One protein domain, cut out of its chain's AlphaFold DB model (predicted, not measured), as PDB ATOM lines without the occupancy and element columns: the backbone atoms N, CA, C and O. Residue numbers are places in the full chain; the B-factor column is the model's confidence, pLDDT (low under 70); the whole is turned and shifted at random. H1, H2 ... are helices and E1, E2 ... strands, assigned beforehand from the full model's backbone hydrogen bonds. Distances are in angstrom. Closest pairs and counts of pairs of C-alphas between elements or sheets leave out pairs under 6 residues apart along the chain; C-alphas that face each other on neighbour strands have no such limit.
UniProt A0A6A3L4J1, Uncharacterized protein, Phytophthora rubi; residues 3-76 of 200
ATOM      1  N   ASP A   3     -41.908 105.021 181.234       56.53
ATOM      2  CA  ASP A   3     -40.764 105.150 182.149       56.53
ATOM      3  C   ASP A   3     -39.526 105.793 181.499       56.53
ATOM      4  O   ASP A   3     -38.685 106.357 182.191       56.53
ATOM      5  N   ALA A   4     -39.425 105.768 180.163       56.75
ATOM      6  CA  ALA A   4     -38.339 106.418 179.422       56.75
ATOM      7  C   ALA A   4     -38.515 107.946 179.315       56.75
ATOM      8  O   ALA A   4     -37.569 108.657 178.994       56.75
ATOM      9  N   LEU A   5     -39.720 108.454 179.593       59.50
ATOM     10  CA  LEU A   5     -40.072 109.874 179.543       59.50
ATOM     11  C   LEU A   5     -40.084 110.522 180.934       59.50
ATOM     12  O   LEU A   5     -40.668 111.592 181.091       59.50
ATOM     13  N   VAL A   6     -39.496 109.901 181.962       64.31
ATOM     14  CA  VAL A   6     -39.560 110.390 183.351       64.31
ATOM     15  C   VAL A   6     -38.581 111.546 183.558       64.31
ATOM     16  O   VAL A   6     -37.474 111.390 184.058       64.31
ATOM     17  N   MET A   7     -39.019 112.743 183.175       70.06
ATOM     18  CA  MET A   7     -38.481 113.990 183.704       70.06
ATOM     19  C   MET A   7     -39.244 114.385 184.974       70.06
ATOM     20  O   MET A   7     -40.482 114.328 184.954       70.06
ATOM     21  N   PRO A   8     -38.545 114.816 186.042       79.56
ATOM     22  CA  PRO A   8     -39.186 115.392 187.217       79.56
ATOM     23  C   PRO A   8     -40.021 116.617 186.830       79.56
ATOM     24  O   PRO A   8     -39.611 117.415 185.983       79.56
ATOM     25  N   THR A   9     -41.197 116.738 187.441       81.25
ATOM     26  CA  THR A   9     -42.124 117.851 187.207       81.25
ATOM     27  C   THR A   9     -41.809 119.000 188.161       81.25
ATOM     28  O   THR A   9     -41.573 118.755 189.343       81.25
ATOM     29  N   ALA A  10     -41.830 120.233 187.663       82.81
ATOM     30  CA  ALA A  10     -41.748 121.439 188.483       82.81
ATOM     31  C   ALA A  10     -43.152 121.994 188.753       82.81
ATOM     32  O   ALA A  10     -43.950 122.123 187.821       82.81
ATOM     33  N   GLU A  11     -43.431 122.362 190.002       82.62
ATOM     34  CA  GLU A  11     -44.602 123.167 190.353       82.62
ATOM     35  C   GLU A  11     -44.190 124.635 190.410       82.62
ATOM     36  O   GLU A  11     -43.281 125.004 191.152       82.62
ATOM     37  N   ILE A  12     -44.847 125.459 189.597       83.31
ATOM     38  CA  ILE A  12     -44.613 126.899 189.524       83.31
ATOM     39  C   ILE A  12     -45.866 127.597 190.018       83.31
ATOM     40  O   ILE A  12     -46.950 127.377 189.480       83.31
ATOM     41  N   ASN A  13     -45.703 128.493 190.985       83.81
ATOM     42  CA  ASN A  13     -46.802 129.320 191.487       83.81
ATOM     43  C   ASN A  13     -46.716 130.761 190.982       83.81
ATOM     44  O   ASN A  13     -47.666 131.530 191.129       83.81
ATOM     45  N   SER A  14     -45.584 131.141 190.386       82.38
ATOM     46  CA  SER A  14     -45.390 132.484 189.859       82.38
ATOM     47  C   SER A  14     -46.112 132.716 188.521       82.38
ATOM     48  O   SER A  14     -46.483 131.781 187.798       82.38
ATOM     49  N   THR A  15     -46.340 133.994 188.212       88.94
ATOM     50  CA  THR A  15     -46.851 134.459 186.915       88.94
ATOM     51  C   THR A  15     -45.705 134.580 185.920       88.94
ATOM     52  O   THR A  15     -44.614 135.031 186.285       88.94
ATOM     53  N   VAL A  16     -45.959 134.226 184.661       93.19
ATOM     54  CA  VAL A  16     -44.968 134.380 183.598       93.19
ATOM     55  C   VAL A  16     -44.720 135.854 183.261       93.19
ATOM     56  O   VAL A  16     -45.642 136.666 183.170       93.19
ATOM     57  N   ALA A  17     -43.459 136.190 183.014       92.56
ATOM     58  CA  ALA A  17     -43.048 137.427 182.363       92.56
ATOM     59  C   ALA A  17     -42.283 137.112 181.073       92.56
ATOM     60  O   ALA A  17     -41.641 136.069 180.969       92.56
ATOM     61  N   VAL A  18     -42.314 138.022 180.100       93.12
ATOM     62  CA  VAL A  18     -41.554 137.892 178.848       93.12
ATOM     63  C   VAL A  18     -40.364 138.841 178.888       93.12
ATOM     64  O   VAL A  18     -40.519 140.011 179.245       93.12
ATOM     65  N   ARG A  19     -39.170 138.347 178.554       91.50
ATOM     66  CA  ARG A  19     -37.940 139.153 178.564       91.50
ATOM     67  C   ARG A  19     -36.979 138.773 177.433       91.50
ATOM     68  O   ARG A  19     -36.968 137.613 177.029       91.50
ATOM     69  N   PRO A  20     -36.142 139.706 176.950       89.75
ATOM     70  CA  PRO A  20     -35.099 139.394 175.976       89.75
ATOM     71  C   PRO A  20     -33.953 138.591 176.607       89.75
ATOM     72  O   PRO A  20     -33.819 138.509 177.833       89.75
ATOM     73  N   PHE A  21     -33.089 138.029 175.762       87.00
ATOM     74  CA  PHE A  21     -31.806 137.478 176.194       87.00
ATOM     75  C   PHE A  21     -30.892 138.574 176.749       87.00
ATOM     76  O   PHE A  21     -30.766 139.653 176.168       87.00
ATOM     77  N   ASN A  22     -30.192 138.274 177.846       82.06
ATOM     78  CA  ASN A  22     -29.109 139.138 178.308       82.06
ATOM     79  C   ASN A  22     -27.827 138.864 177.506       82.06
ATOM     80  O   ASN A  22     -27.544 137.728 177.124       82.06
ATOM     81  N   VAL A  23     -27.017 139.902 177.283       76.00
ATOM     82  CA  VAL A  23     -25.729 139.777 176.581       76.00
ATOM     83  C   VAL A  23     -24.810 138.821 177.352       76.00
ATOM     84  O   VAL A  23     -24.521 139.048 178.524       76.00
ATOM     85  N   GLY A  24     -24.363 137.748 176.692       75.19
ATOM     86  CA  GLY A  24     -23.512 136.709 177.290       75.19
ATOM     87  C   GLY A  24     -24.259 135.643 178.105       75.19
ATOM     88  O   GLY A  24     -23.615 134.786 178.703       75.19
ATOM     89  N   GLN A  25     -25.594 135.677 178.141       79.25
ATOM     90  CA  GLN A  25     -26.396 134.635 178.779       79.25
ATOM     91  C   GLN A  25     -26.358 133.344 177.953       79.25
ATOM     92  O   GLN A  25     -26.664 133.354 176.763       79.25
ATOM     93  N   GLU A  26     -26.027 132.223 178.596       82.19
ATOM     94  CA  GLU A  26     -26.146 130.903 177.976       82.19
ATOM     95  C   GLU A  26     -27.615 130.527 177.726       82.19
ATOM     96  O   GLU A  26     -28.529 130.977 178.428       82.19
ATOM     97  N   VAL A  27     -27.846 129.670 176.726       81.94
ATOM     98  CA  VAL A  27     -29.184 129.142 176.430       81.94
ATOM     99  C   VAL A  27     -29.732 128.450 177.685       81.94
ATOM    100  O   VAL A  27     -29.041 127.595 178.247       81.94
ATOM    101  N   PRO A  28     -30.950 128.795 178.151       84.25
ATOM    102  CA  PRO A  28     -31.538 128.156 179.321       84.25
ATOM    103  C   PRO A  28     -31.559 126.636 179.155       84.25
ATOM    104  O   PRO A  28     -31.908 126.138 178.091       84.25
ATOM    105  N   VAL A  29     -31.191 125.882 180.189       82.94
ATOM    106  CA  VAL A  29     -31.217 124.414 180.138       82.94
ATOM    107  C   VAL A  29     -32.466 123.912 180.845       82.94
ATOM    108  O   VAL A  29     -32.676 124.193 182.026       82.94
ATOM    109  N   VAL A  30     -33.266 123.119 180.137       79.50
ATOM    110  CA  VAL A  30     -34.443 122.462 180.705       79.50
ATOM    111  C   VAL A  30     -34.000 121.350 181.656       79.50
ATOM    112  O   VAL A  30     -33.445 120.340 181.234       79.50
ATOM    113  N   LYS A  31     -34.261 121.526 182.955       79.44
ATOM    114  CA  LYS A  31     -33.936 120.530 183.996       79.44
ATOM    115  C   LYS A  31     -35.148 119.731 184.466       79.44
ATOM    116  O   LYS A  31     -35.004 118.615 184.955       79.44
ATOM    117  N   GLN A  32     -36.333 120.321 184.352       85.81
ATOM    118  CA  GLN A  32     -37.594 119.770 184.835       85.81
ATOM    119  C   GLN A  32     -38.704 120.124 183.853       85.81
ATOM    120  O   GLN A  32     -38.649 121.172 183.205       85.81
ATOM    121  N   LEU A  33     -39.699 119.250 183.751       88.62
ATOM    122  CA  LEU A  33     -40.874 119.478 182.923       88.62
ATOM    123  C   LEU A  33     -41.859 120.363 183.692       88.62
ATOM    124  O   LEU A  33     -42.241 120.032 184.812       88.62
ATOM    125  N   LEU A  34     -42.283 121.472 183.100       90.31
ATOM    126  CA  LEU A  34     -43.309 122.328 183.697       90.31
ATOM    127  C   LEU A  34     -44.688 121.669 183.632       90.31
ATOM    128  O   LEU A  34     -44.942 120.852 182.744       90.31
ATOM    129  N   GLN A  35     -45.597 122.032 184.538       91.25
ATOM    130  CA  GLN A  35     -47.011 121.668 184.402       91.25
ATOM    131  C   GLN A  35     -47.611 122.273 183.118       91.25
ATOM    132  O   GLN A  35     -47.177 123.328 182.653       91.25
ATOM    133  N   LEU A  36     -48.571 121.572 182.503       91.25
ATOM    134  CA  LEU A  36     -49.087 121.920 181.172       91.25
ATOM    135  C   LEU A  36     -49.714 123.322 181.125       91.25
ATOM    136  O   LEU A  36     -49.520 124.045 180.155       91.25
ATOM    137  N   ASP A  37     -50.424 123.723 182.173       92.06
ATOM    138  CA  ASP A  37     -50.984 125.069 182.320       92.06
ATOM    139  C   ASP A  37     -49.895 126.148 182.236       92.06
ATOM    140  O   ASP A  37     -50.049 127.113 181.490       92.06
ATOM    141  N   LYS A  38     -48.757 125.934 182.904       92.69
ATOM    142  CA  LYS A  38     -47.612 126.853 182.896       92.69
ATOM    143  C   LYS A  38     -46.864 126.861 181.574       92.69
ATOM    144  O   LYS A  38     -46.466 127.928 181.109       92.69
ATOM    145  N   VAL A  39     -46.736 125.703 180.927       93.69
ATOM    146  CA  VAL A  39     -46.217 125.626 179.553       93.69
ATOM    147  C   VAL A  39     -47.068 126.493 178.621       93.69
ATOM    148  O   VAL A  39     -46.536 127.344 177.910       93.69
ATOM    149  N   MET A  40     -48.393 126.327 178.668       94.44
ATOM    150  CA  MET A  40     -49.316 127.087 177.824       94.44
ATOM    151  C   MET A  40     -49.332 128.580 178.170       94.44
ATOM    152  O   MET A  40     -49.406 129.408 177.262       94.44
ATOM    153  N   GLU A  41     -49.219 128.937 179.453       94.06
ATOM    154  CA  GLU A  41     -49.077 130.325 179.912       94.06
ATOM    155  C   GLU A  41     -47.864 130.996 179.247       94.06
ATOM    156  O   GLU A  41     -48.000 132.064 178.645       94.06
ATOM    157  N   GLY A  42     -46.700 130.336 179.267       93.38
ATOM    158  CA  GLY A  42     -45.477 130.850 178.650       93.38
ATOM    159  C   GLY A  42     -45.541 130.939 177.128       93.38
ATOM    160  O   GLY A  42     -45.170 131.972 176.567       93.38
ATOM    161  N   ILE A  43     -46.073 129.911 176.456       94.44
ATOM    162  CA  ILE A  43     -46.273 129.922 174.996       94.44
ATOM    163  C   ILE A  43     -47.153 131.106 174.593       94.44
ATOM    164  O   ILE A  43     -46.829 131.834 173.653       94.44
ATOM    165  N   ASN A  44     -48.264 131.313 175.301       94.19
ATOM    166  CA  ASN A  44     -49.195 132.395 175.000       94.19
ATOM    167  C   ASN A  44     -48.572 133.767 175.268       94.19
ATOM    168  O   ASN A  44     -48.736 134.671 174.450       94.19
ATOM    169  N   ALA A  45     -47.825 133.919 176.364       93.69
ATOM    170  CA  ALA A  45     -47.144 135.167 176.686       93.69
ATOM    171  C   ALA A  45     -46.118 135.558 175.606       93.69
ATOM    172  O   ALA A  45     -46.128 136.702 175.149       93.69
ATOM    173  N   ILE A  46     -45.301 134.610 175.130       92.88
ATOM    174  CA  ILE A  46     -44.358 134.853 174.026       92.88
ATOM    175  C   ILE A  46     -45.119 135.184 172.735       92.88
ATOM    176  O   ILE A  46     -44.829 136.192 172.095       92.88
ATOM    177  N   LYS A  47     -46.156 134.416 172.373       92.06
ATOM    178  CA  LYS A  47     -46.952 134.692 171.160       92.06
ATOM    179  C   LYS A  47     -47.585 136.087 171.162       92.06
ATOM    180  O   LYS A  47     -47.632 136.727 170.114       92.06
ATOM    181  N   LEU A  48     -48.039 136.571 172.318       92.50
ATOM    182  CA  LEU A  48     -48.607 137.917 172.464       92.50
ATOM    183  C   LEU A  48     -47.585 139.031 172.201       92.50
ATOM    184  O   LEU A  48     -47.975 140.117 171.781       92.50
ATOM    185  N   SER A  49     -46.296 138.765 172.415       88.94
ATOM    186  CA  SER A  49     -45.226 139.722 172.118       88.94
ATOM    187  C   SER A  49     -44.886 139.825 170.624       88.94
ATOM    188  O   SER A  49     -44.203 140.763 170.229       88.94
ATOM    189  N   MET A  50     -45.383 138.889 169.799       87.31
ATOM    190  CA  MET A  50     -45.055 138.736 168.370       87.31
ATOM    191  C   MET A  50     -43.561 138.523 168.070       87.31
ATOM    192  O   MET A  50     -43.150 138.625 166.917       87.31
ATOM    193  N   ASP A  51     -42.768 138.184 169.087       87.06
ATOM    194  CA  ASP A  51     -41.341 137.911 168.980       87.06
ATOM    195  C   ASP A  51     -41.020 136.573 169.662       87.06
ATOM    196  O   ASP A  51     -41.020 136.450 170.889       87.06
ATOM    197  N   CYS A  52     -40.791 135.539 168.847       83.62
ATOM    198  CA  CYS A  52     -40.499 134.188 169.326       83.62
ATOM    199  C   CYS A  52     -39.076 134.034 169.888       83.62
ATOM    200  O   CYS A  52     -38.805 133.015 170.528       83.62
ATOM    201  N   ASP A  53     -38.197 135.026 169.698       86.31
ATOM    202  CA  ASP A  53     -36.835 135.014 170.243       86.31
ATOM    203  C   ASP A  53     -36.804 135.442 171.724       86.31
ATOM    204  O   ASP A  53     -35.766 135.362 172.392       86.31
ATOM    205  N   LEU A  54     -37.945 135.875 172.276       90.69
ATOM    206  CA  LEU A  54     -38.074 136.214 173.688       90.69
ATOM    207  C   LEU A  54     -38.185 134.976 174.585       90.69
ATOM    208  O   LEU A  54     -38.618 133.889 174.201       90.69
ATOM    209  N   LEU A  55     -37.803 135.173 175.845       92.44
ATOM    210  CA  LEU A  55     -37.824 134.156 176.883       92.44
ATOM    211  C   LEU A  55     -39.049 134.320 177.774       92.44
ATOM    212  O   LEU A  55     -39.318 135.416 178.275       92.44
ATOM    213  N   ALA A  56     -39.712 133.206 178.070       93.06
ATOM    214  CA  ALA A  56     -40.623 133.129 179.201       93.06
ATOM    215  C   ALA A  56     -39.798 133.026 180.488       93.06
ATOM    216  O   ALA A  56     -38.820 132.277 180.550       93.06
ATOM    217  N   TYR A  57     -40.169 133.794 181.505       92.62
ATOM    218  CA  TYR A  57     -39.483 133.866 182.787       92.62
ATOM    219  C   TYR A  57     -40.457 133.681 183.946       92.62
ATOM    220  O   TYR A  57     -41.475 134.365 184.029       92.62
ATOM    221  N   TRP A  58     -40.066 132.817 184.875       91.75
ATOM    222  CA  TRP A  58     -40.727 132.573 186.149       91.75
ATOM    223  C   TRP A  58     -39.699 132.734 187.275       91.75
ATOM    224  O   TRP A  58     -38.670 132.056 187.243       91.75
ATOM    225  N   PRO A  59     -39.925 133.606 188.272       87.31
ATOM    226  CA  PRO A  59     -38.980 133.824 189.372       87.31
ATOM    227  C   PRO A  59     -38.535 132.568 190.138       87.31
ATOM    228  O   PRO A  59     -37.410 132.517 190.626       87.31
ATOM    229  N   ASP A  60     -39.407 131.570 190.246       87.06
ATOM    230  CA  ASP A  60     -39.216 130.308 190.972       87.06
ATOM    231  C   ASP A  60     -38.606 129.178 190.119       87.06
ATOM    232  O   ASP A  60     -38.161 128.176 190.676       87.06
ATOM    233  N   TYR A  61     -38.522 129.338 188.794       86.75
ATOM    234  CA  TYR A  61     -38.005 128.309 187.877       86.75
ATOM    235  C   TYR A  61     -36.845 128.785 186.994       86.75
ATOM    236  O   TYR A  61     -35.915 128.025 186.719       86.75
ATOM    237  N   GLY A  62     -36.862 130.044 186.562       88.75
ATOM    238  CA  GLY A  62     -35.905 130.613 185.619       88.75
ATOM    239  C   GLY A  62     -36.543 130.900 184.264       88.75
ATOM    240  O   GLY A  62     -37.643 131.445 184.201       88.75
ATOM    241  N   CYS A  63     -35.834 130.586 183.178       89.88
ATOM    242  CA  CYS A  63     -36.282 130.869 181.814       89.88
ATOM    243  C   CYS A  63     -36.483 129.619 180.971       89.88
ATOM    244  O   CYS A  63     -35.765 128.637 181.144       89.88
ATOM    245  N   ALA A  64     -37.369 129.734 179.986       92.56
ATOM    246  CA  ALA A  64     -37.490 128.796 178.879       92.56
ATOM    247  C   ALA A  64     -37.655 129.553 177.554       92.56
ATOM    248  O   ALA A  64     -38.272 130.623 177.511       92.56
ATOM    249  N   THR A  65     -37.094 128.996 176.481       93.12
ATOM    250  CA  THR A  65     -37.334 129.474 175.111       93.12
ATOM    251  C   THR A  65     -38.686 128.977 174.596       93.12
ATOM    252  O   THR A  65     -39.261 128.034 175.147       93.12
ATOM    253  N   PHE A  66     -39.177 129.572 173.507       92.25
ATOM    254  CA  PHE A  66     -40.381 129.090 172.832       92.25
ATOM    255  C   PHE A  66     -40.276 127.604 172.449       92.25
ATOM    256  O   PHE A  66     -41.125 126.813 172.849       92.25
ATOM    257  N   ASP A  67     -39.197 127.207 171.766       91.69
ATOM    258  CA  ASP A  67     -38.984 125.822 171.316       91.69
ATOM    259  C   ASP A  67     -38.940 124.822 172.476       91.69
ATOM    260  O   ASP A  67     -39.417 123.689 172.370       91.69
ATOM    261  N   GLN A  68     -38.381 125.238 173.616       92.31
ATOM    262  CA  GLN A  68     -38.364 124.415 174.819       92.31
ATOM    263  C   GLN A  68     -39.775 124.197 175.352       92.31
ATOM    264  O   GLN A  68     -40.129 123.064 175.670       92.31
ATOM    265  N   LEU A  69     -40.585 125.254 175.422       93.62
ATOM    266  CA  LEU A  69     -41.975 125.149 175.855       93.62
ATOM    267  C   LEU A  69     -42.816 124.317 174.876       93.62
ATOM    268  O   LEU A  69     -43.595 123.476 175.319       93.62
ATOM    269  N   ASP A  70     -42.617 124.477 173.569       92.62
ATOM    270  CA  ASP A  70     -43.298 123.681 172.538       92.62
ATOM    271  C   ASP A  70     -42.936 122.186 172.637       92.62
ATOM    272  O   ASP A  70     -43.802 121.303 172.620       92.62
ATOM    273  N   THR A  71     -41.657 121.893 172.889       91.25
ATOM    274  CA  THR A  71     -41.187 120.529 173.167       91.25
ATOM    275  C   THR A  71     -41.840 119.960 174.431       91.25
ATOM    276  O   THR A  71     -42.283 118.810 174.440       91.25
ATOM    277  N   MET A  72     -41.949 120.750 175.507       91.88
ATOM    278  CA  MET A  72     -42.634 120.326 176.735       91.88
ATOM    279  C   MET A  72     -44.124 120.043 176.501       91.88
ATOM    280  O   MET A  72     -44.642 119.053 177.026       91.88
ATOM    281  N   ALA A  73     -44.808 120.877 175.713       91.56
ATOM    282  CA  ALA A  73     -46.207 120.666 175.342       91.56
ATOM    283  C   ALA A  73     -46.378 119.347 174.569       91.56
ATOM    284  O   ALA A  73     -47.226 118.527 174.929       91.56
ATOM    285  N   SER A  74     -45.494 119.091 173.601       88.06
ATOM    286  CA  SER A  74     -45.465 117.844 172.825       88.06
ATOM    287  C   SER A  74     -45.248 116.608 173.711       88.06
ATOM    288  O   SER A  74     -45.889 115.571 173.524       88.06
ATOM    289  N   ILE A  75     -44.385 116.706 174.729       87.56
ATOM    290  CA  ILE A  75     -44.168 115.630 175.710       87.56
ATOM    291  C   ILE A  75     -45.437 115.358 176.530       87.56
ATOM    292  O   ILE A  75     -45.771 114.194 176.777       87.56
ATOM    293  N   HIS A  76     -46.152 116.402 176.966       87.50
ATOM    294  CA  HIS A  76     -47.422 116.244 177.687       87.50
ATOM    295  C   HIS A  76     -48.488 115.572 176.828       87.50
ATOM    296  O   HIS A  76     -49.146 114.639 177.297       87.50
TER     297      HIS A  76
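Overview. This is residues 3 to 76 of the 200 residues of an uncharacterized protein of Phytophthora rubi (UniProt A0A6A3L4J1). A small sheet of three short strands, E1, E2 and E3, has the helix H1 packed slantwise over one face, and the helix H2 folds back beside H1. Long loops make up much of the rest: residues 3 to 16 before E1 and residues 20 to 35 between E1 and H1, briefly paired with each other at residues 9 to 10 and 33 to 34. The printed part has 74 residues, with two named helices and three named strands in the order E1 H1 E2 E3 H2; the sheet has the order E1 - E2 - E3 and is antiparallel throughout. The class is mixed, helices and strands, though under half of the residues are in named elements. The whole is compact, with a radius of gyration of the C-alphas of 11.8 A and spans of 37 by 25 by 21 A.

Along the chain. The printed part begins at Asp 3, with its C-alpha at (-40.764, 105.150, 182.149). E1 is residues 17 to 19, 6.6 A from first to last C-alpha. H1 is residues 36 to 49, 20.3 A long, and begins at C-alpha 36 at (-49.087, 121.920, 181.172). E2 is residues 55 to 58, 9.8 A long, and E3 is residues 62 to 64, 7.2 A long. H2 is residues 66 to 76, 15.4 A long, and ends at C-alpha 76 at (-47.422, 116.244, 177.687).

Arrangement. E2 is the inner strand, and the edge strands E1 and E3 are apart. E1 and E2 are antiparallel at 140 degrees, with N 17 and O 57 within hydrogen-bond range at 2.9 A. E2 and E3 form a hairpin at 146 degrees, with N 58 and O 62 at 2.9 A. H1 is on one face of the sheet in two layers, a helix layer over a strand layer, at a height over the sheet of 9.4 A. It lies over E1 and E2 and runs slantwise to the strands, at 42 degrees to E2 on the local plane. The closest C-alphas of H1 and E2 are those of Gly 42 and Ala 56, 5.4 A apart. H1 and H2 touch, with the C-alphas of Val 39 and Leu 69 closest at 5.6 A, and run opposite ways at a shallow tilt of 28 degrees. H2 only grazes the sheet, with its residues 66 to 69. In H1 and H2 every O i to N i+4 pair is within hydrogen-bond range.

Size, cuts and confidence. The two C-alphas farthest apart are those of Asp 3 and Val 23, at 38.2 A. The printed part has no cut. The link from E1 to H1 is long, with 16 residues; the links H1 to E2, E2 to E3 and E3 to H2 are tight. The mean pLDDT of the printed part is 86.6, and residues 3 to 6 are under 70.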